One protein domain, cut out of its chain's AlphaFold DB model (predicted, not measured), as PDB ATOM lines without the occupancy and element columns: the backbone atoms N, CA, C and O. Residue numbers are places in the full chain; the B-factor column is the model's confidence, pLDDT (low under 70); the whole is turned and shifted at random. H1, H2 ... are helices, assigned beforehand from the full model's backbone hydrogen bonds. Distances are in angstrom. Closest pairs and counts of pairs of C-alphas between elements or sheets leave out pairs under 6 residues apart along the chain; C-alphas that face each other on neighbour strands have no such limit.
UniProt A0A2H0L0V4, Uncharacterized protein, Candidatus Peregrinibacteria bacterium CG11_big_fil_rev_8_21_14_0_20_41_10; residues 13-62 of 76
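AT A GLANCE: This is residues 13 to 62 of the 76 residues of an uncharacterized protein of Candidatus Peregrinibacteria bacterium CG11_big_fil_rev_8_21_14_0_20_41_10 (UniProt A0A2H0L0V4). One long helix, H2, makes the length of the model, and a short helix, H1, is set across it near its first turns, so that the two make a corner like an L or a lopsided T. The far stretch of H2, from residue 36 on, sticks out as a bare arm. The printed part has 50 residues with two named helices, H1 then H2 along the chain, and no named strand; the class is all helix. The whole is extended, with a radius of gyration of the C-alphas of 17.2 A, and a rod in outline, spanning 51 by 15 by 14 A.

HOW THE PARTS SIT: Start at H2, residues 28 to 61, and look at its residues 28 to 32, which alone touch H1, residues 13 to 22. There you will find the closest C-alphas of the two helices, those of Gln 20 and Thr 31, 5.9 A apart. Their lines stand about perpendicular, at 89 degrees. Residues 36 to 62, of which 36 to 61 belong to H2, stand free. In the backbone of H1 every O i to N i+4 pair is within hydrogen-bond range, and in H2 28 of 30 are.

IN THESE COORDINATES: Find C-alpha 28 at (155.934, 144.600, 161.279); from there H2 runs 48.0 A to C-alpha 61 at (201.931, 140.775, 174.526). Then go back to C-alpha 13 at (157.891, 139.233, 155.923), where H1 begins; it runs 14.4 A to C-alpha 22.

THE WHOLE: The two C-alphas farthest apart are those of Gly 26 and Asp 62, at 52.1 A. The link from H1 to H2, five residues, is tight, and the printed part has no cut. Look in the B-factor column for the pLDDT: its mean over the printed part is 79.5, and it is under 70 at residues 43 to 47, 50, 54 and 57 to 62.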
ATOM      1  N   PRO A  13     159.158 138.819 155.323       90.50
ATOM      2  CA  PRO A  13     157.891 139.233 155.923       90.50
ATOM      3  C   PRO A  13     157.222 138.139 156.761       90.50
ATOM      4  O   PRO A  13     156.667 138.463 157.801       90.50
ATOM      5  N   LYS A  14     157.307 136.868 156.342       93.88
ATOM      6  CA  LYS A  14     156.720 135.738 157.081       93.88
ATOM      7  C   LYS A  14     157.406 135.515 158.425       93.88
ATOM      8  O   LYS A  14     156.728 135.367 159.429       93.88
ATOM      9  N   GLU A  15     158.736 135.541 158.449       91.88
ATOM     10  CA  GLU A  15     159.494 135.448 159.702       91.88
ATOM     11  C   GLU A  15     159.185 136.637 160.626       91.88
ATOM     12  O   GLU A  15     159.023 136.462 161.830       91.88
ATOM     13  N   LEU A  16     159.042 137.850 160.073       92.56
ATOM     14  CA  LEU A  16     158.650 139.018 160.867       92.56
ATOM     15  C   LEU A  16     157.247 138.875 161.471       92.56
ATOM     16  O   LEU A  16     157.043 139.364 162.578       92.56
ATOM     17  N   ASP A  17     156.309 138.234 160.771       93.38
ATOM     18  CA  ASP A  17     154.967 137.959 161.299       93.38
ATOM     19  C   ASP A  17     155.009 136.951 162.447       93.38
ATOM     20  O   ASP A  17     154.402 137.194 163.484       93.38
ATOM     21  N   ILE A  18     155.780 135.869 162.300       94.75
ATOM     22  CA  ILE A  18     155.949 134.857 163.354       94.75
ATOM     23  C   ILE A  18     156.517 135.508 164.620       94.75
ATOM     24  O   ILE A  18     155.918 135.418 165.687       94.75
ATOM     25  N   ILE A  19     157.618 136.255 164.487       91.12
ATOM     26  CA  ILE A  19     158.237 136.967 165.615       91.12
ATOM     27  C   ILE A  19     157.261 137.983 166.219       91.12
ATOM     28  O   ILE A  19     157.224 138.171 167.432       91.12
ATOM     29  N   GLN A  20     156.474 138.669 165.382       93.56
ATOM     30  CA  GLN A  20     155.477 139.622 165.856       93.56
ATOM     31  C   GLN A  20     154.442 138.943 166.764       93.56
ATOM     32  O   GLN A  20     154.111 139.501 167.810       93.56
ATOM     33  N   GLU A  21     153.934 137.780 166.363       93.75
ATOM     34  CA  GLU A  21     152.944 137.016 167.124       93.75
ATOM     35  C   GLU A  21     153.530 136.452 168.424       93.75
ATOM     36  O   GLU A  21     152.919 136.609 169.481       93.75
ATOM     37  N   GLU A  22     154.722 135.858 168.365       92.50
ATOM     38  CA  GLU A  22     155.381 135.234 169.520       92.50
ATOM     39  C   GLU A  22     155.754 136.250 170.609       92.50
ATOM     40  O   GLU A  22     155.544 136.001 171.795       92.50
ATOM     41  N   GLU A  23     156.260 137.420 170.215       86.75
ATOM     42  CA  GLU A  23     156.724 138.467 171.135       86.75
ATOM     43  C   GLU A  23     155.621 139.489 171.487       86.75
ATOM     44  O   GLU A  23     155.862 140.456 172.214       86.75
ATOM     45  N   GLY A  24     154.404 139.320 170.952       89.88
ATOM     46  CA  GLY A  24     153.276 140.229 171.189       89.88
ATOM     47  C   GLY A  24     153.508 141.654 170.667       89.88
ATOM     48  O   GLY A  24     153.067 142.633 171.277       89.88
ATOM     49  N   LEU A  25     154.230 141.799 169.552       86.75
ATOM     50  CA  LEU A  25     154.601 143.094 168.983       86.75
ATOM     51  C   LEU A  25     153.471 143.665 168.110       86.75
ATOM     52  O   LEU A  25     152.711 142.949 167.468       86.75
ATOM     53  N   GLY A  26     153.348 144.995 168.070       87.31
ATOM     54  CA  GLY A  26     152.162 145.633 167.480       87.31
ATOM     55  C   GLY A  26     152.044 145.536 165.953       87.31
ATOM     56  O   GLY A  26     150.947 145.362 165.433       87.31
ATOM     57  N   ASN A  27     153.139 145.716 165.212       88.81
ATOM     58  CA  ASN A  27     153.146 145.636 163.747       88.81
ATOM     59  C   ASN A  27     154.556 145.340 163.218       88.81
ATOM     60  O   ASN A  27     155.544 145.597 163.907       88.81
ATOM     61  N   ARG A  28     154.658 144.911 161.954       85.38
ATOM     62  CA  ARG A  28     155.934 144.600 161.279       85.38
ATOM     63  C   ARG A  28     156.995 145.700 161.378       85.38
ATOM     64  O   ARG A  28     158.179 145.391 161.477       85.38
ATOM     65  N   THR A  29     156.606 146.979 161.353       86.94
ATOM     66  CA  THR A  29     157.565 148.096 161.477       86.94
ATOM     67  C   THR A  29     158.149 148.149 162.885       86.94
ATOM     68  O   THR A  29     159.360 148.320 163.050       86.94
ATOM     69  N   SER A  30     157.309 147.959 163.902       87.06
ATOM     70  CA  SER A  30     157.729 147.849 165.298       87.06
ATOM     71  C   SER A  30     158.609 146.621 165.516       87.06
ATOM     72  O   SER A  30     159.654 146.752 166.147       87.06
ATOM     73  N   THR A  31     158.261 145.471 164.927       89.81
ATOM     74  CA  THR A  31     159.073 144.243 164.974       89.81
ATOM     75  C   THR A  31     160.444 144.450 164.347       89.81
ATOM     76  O   THR A  31     161.463 144.184 164.978       89.81
ATOM     77  N   LEU A  32     160.501 145.022 163.143       88.56
ATOM     78  CA  LEU A  32     161.768 145.328 162.480       88.56
ATOM     79  C   LEU A  32     162.614 146.311 163.304       88.56
ATOM     80  O   LEU A  32     163.818 146.124 163.461       88.56
ATOM     81  N   THR A  33     161.982 147.336 163.877       87.38
ATOM     82  CA  THR A  33     162.661 148.315 164.739       87.38
ATOM     83  C   THR A  33     163.210 147.661 166.005       87.38
ATOM     84  O   THR A  33     164.337 147.950 166.407       87.38
ATOM     85  N   PHE A  34     162.429 146.780 166.632       87.50
ATOM     86  CA  PHE A  34     162.847 145.999 167.790       87.50
ATOM     87  C   PHE A  34     164.062 145.134 167.456       87.50
ATOM     88  O   PHE A  34     165.070 145.238 168.147       87.50
ATOM     89  N   LEU A  35     164.020 144.377 166.357       87.56
ATOM     90  CA  LEU A  35     165.126 143.517 165.928       87.56
ATOM     91  C   LEU A  35     166.404 144.311 165.640       87.56
ATOM     92  O   LEU A  35     167.489 143.901 166.052       87.56
ATOM     93  N   ILE A  36     166.296 145.479 164.997       85.50
ATOM     94  CA  ILE A  36     167.447 146.363 164.765       85.50
ATOM     95  C   ILE A  36     168.033 146.840 166.099       85.50
ATOM     96  O   ILE A  36     169.243 146.757 166.311       85.50
ATOM     97  N   LYS A  37     167.193 147.323 167.023       84.38
ATOM     98  CA  LYS A  37     167.654 147.767 168.347       84.38
ATOM     99  C   LYS A  37     168.281 146.621 169.133       84.38
ATOM    100  O   LYS A  37     169.341 146.811 169.716       84.38
ATOM    101  N   TYR A  38     167.665 145.443 169.112       85.19
ATOM    102  CA  TYR A  38     168.170 144.236 169.755       85.19
ATOM    103  C   TYR A  38     169.537 143.837 169.195       85.19
ATOM    104  O   TYR A  38     170.462 143.584 169.966       85.19
ATOM    105  N   TYR A  39     169.705 143.862 167.870       81.88
ATOM    106  CA  TYR A  39     170.993 143.629 167.224       81.88
ATOM    107  C   TYR A  39     172.050 144.616 167.725       81.88
ATOM    108  O   TYR A  39     173.123 144.196 168.149       81.88
ATOM    109  N   PHE A  40     171.755 145.917 167.757       76.19
ATOM    110  CA  PHE A  40     172.720 146.896 168.260       76.19
ATOM    111  C   PHE A  40     172.993 146.743 169.759       76.19
ATOM    112  O   PHE A  40     174.140 146.853 170.167       76.19
ATOM    113  N   LEU A  41     171.997 146.435 170.583       77.00
ATOM    114  CA  LEU A  41     172.206 146.228 172.017       77.00
ATOM    115  C   LEU A  41     173.063 144.991 172.306       77.00
ATOM    116  O   LEU A  41     173.919 145.031 173.184       77.00
ATOM    117  N   THR A  42     172.868 143.907 171.557       77.62
ATOM    118  CA  THR A  42     173.548 142.628 171.812       77.62
ATOM    119  C   THR A  42     174.869 142.504 171.061       77.62
ATOM    120  O   THR A  42     175.894 142.183 171.659       77.62
ATOM    121  N   LYS A  43     174.888 142.784 169.754       66.56
ATOM    122  CA  LYS A  43     176.070 142.605 168.904       66.56
ATOM    123  C   LYS A  43     177.052 143.761 168.986       66.56
ATOM    124  O   LYS A  43     178.244 143.485 168.948       66.56
ATOM    125  N   LYS A  44     176.606 145.012 169.155       62.81
ATOM    126  CA  LYS A  44     177.546 146.127 169.375       62.81
ATOM    127  C   LYS A  44     178.237 145.982 170.726       62.81
ATOM    128  O   LYS A  44     179.453 146.022 170.775       62.81
ATOM    129  N   SER A  45     177.474 145.691 171.780       64.81
ATOM    130  CA  SER A  45     178.032 145.419 173.112       64.81
ATOM    131  C   SER A  45     179.002 144.232 173.090       64.81
ATOM    132  O   SER A  45     180.111 144.331 173.605       64.81
ATOM    133  N   SER A  46     178.636 143.136 172.415       63.44
ATOM    134  CA  SER A  46     179.524 141.979 172.257       63.44
ATOM    135  C   SER A  46     180.786 142.306 171.458       63.44
ATOM    136  O   SER A  46     181.850 141.813 171.817       63.44
ATOM    137  N   LEU A  47     180.693 143.109 170.395       66.75
ATOM    138  CA  LEU A  47     181.851 143.520 169.602       66.75
ATOM    139  C   LEU A  47     182.764 144.459 170.401       66.75
ATOM    140  O   LEU A  47     183.969 144.240 170.426       66.75
ATOM    141  N   ASP A  48     182.195 145.440 171.101       72.75
ATOM    142  CA  ASP A  48     182.931 146.365 171.966       72.75
ATOM    143  C   ASP A  48     183.643 145.599 173.096       72.75
ATOM    144  O   ASP A  48     184.811 145.853 173.383       72.75
ATOM    145  N   GLN A  49     182.988 144.597 173.693       71.75
ATOM    146  CA  GLN A  49     183.611 143.700 174.673       71.75
ATOM    147  C   GLN A  49     184.733 142.857 174.061       71.75
ATOM    148  O   GLN A  49     185.795 142.725 174.668       71.75
ATOM    149  N   SER A  50     184.535 142.295 172.865       63.31
ATOM    150  CA  SER A  50     185.581 141.541 172.169       63.31
ATOM    151  C   SER A  50     186.791 142.414 171.825       63.31
ATOM    152  O   SER A  50     187.916 141.953 171.991       63.31
ATOM    153  N   ILE A  51     186.578 143.671 171.419       72.19
ATOM    154  CA  ILE A  51     187.651 144.648 171.182       72.19
ATOM    155  C   ILE A  51     188.398 144.938 172.488       72.19
ATOM    156  O   ILE A  51     189.612 144.791 172.527       72.19
ATOM    157  N   GLN A  52     187.694 145.224 173.589       76.94
ATOM    158  CA  GLN A  52     188.337 145.472 174.889       76.94
ATOM    159  C   GLN A  52     189.143 144.275 175.410       76.94
ATOM    160  O   GLN A  52     190.169 144.449 176.068       76.94
ATOM    161  N   ILE A  53     188.669 143.049 175.169       72.06
ATOM    162  CA  ILE A  53     189.413 141.834 175.523       72.06
ATOM    163  C   ILE A  53     190.662 141.714 174.647       72.06
ATOM    164  O   ILE A  53     191.729 141.406 175.174       72.06
ATOM    165  N   MET A  54     190.544 141.977 173.343       65.31
ATOM    166  CA  MET A  54     191.677 141.950 172.420       65.31
ATOM    167  C   MET A  54     192.735 142.993 172.802       65.31
ATOM    168  O   MET A  54     193.902 142.634 172.904       65.31
ATOM    169  N   ASP A  55     192.334 144.230 173.103       75.19
ATOM    170  CA  ASP A  55     193.244 145.301 173.532       75.19
ATOM    171  C   ASP A  55     194.013 144.897 174.799       75.19
ATOM    172  O   ASP A  55     195.238 144.945 174.831       75.19
ATOM    173  N   LYS A  56     193.323 144.352 175.811       72.88
ATOM    174  CA  LYS A  56     193.972 143.851 177.038       72.88
ATOM    175  C   LYS A  56     194.923 142.677 176.804       72.88
ATOM    176  O   LYS A  56     195.829 142.455 177.607       72.88
ATOM    177  N   LEU A  57     194.668 141.852 175.791       65.62
ATOM    178  CA  LEU A  57     195.557 140.749 175.428       65.62
ATOM    179  C   LEU A  57     196.788 141.264 174.681       65.62
ATOM    180  O   LEU A  57     197.882 140.771 174.936       65.62
ATOM    181  N   LEU A  58     196.623 142.265 173.817       66.31
ATOM    182  CA  LEU A  58     197.726 142.924 173.122       66.31
ATOM    183  C   LEU A  58     198.630 143.687 174.095       66.31
ATOM    184  O   LEU A  58     199.843 143.538 174.004       66.31
ATOM    185  N   ASP A  59     198.070 144.371 175.096       63.09
ATOM    186  CA  ASP A  59     198.847 145.035 176.157       63.09
ATOM    187  C   ASP A  59     199.748 144.058 176.935       63.09
ATOM    188  O   ASP A  59     200.843 144.412 177.366       63.09
ATOM    189  N   LYS A  60     199.308 142.803 177.106       60.00
ATOM    190  CA  LYS A  60     200.091 141.734 177.757       60.00
ATOM    191  C   LYS A  60     201.137 141.092 176.847       60.00
ATOM    192  O   LYS A  60     201.998 140.364 177.337       60.00
ATOM    193  N   LEU A  61     201.008 141.281 175.538       58.44
ATOM    194  CA  LEU A  61     201.931 140.775 174.526       58.44
ATOM    195  C   LEU A  61     202.938 141.843 174.094       58.44
ATOM    196  O   LEU A  61     203.861 141.508 173.351       58.44
ATOM    197  N   ASP A  62     202.778 143.089 174.547       61.47
ATOM    198  CA  ASP A  62     203.743 144.154 174.320       61.47
ATOM    199  C   ASP A  62     205.053 143.827 175.061       61.47
ATOM    200  O   ASP A  62     205.101 143.866 176.294       61.47
TER     201      ASP A  62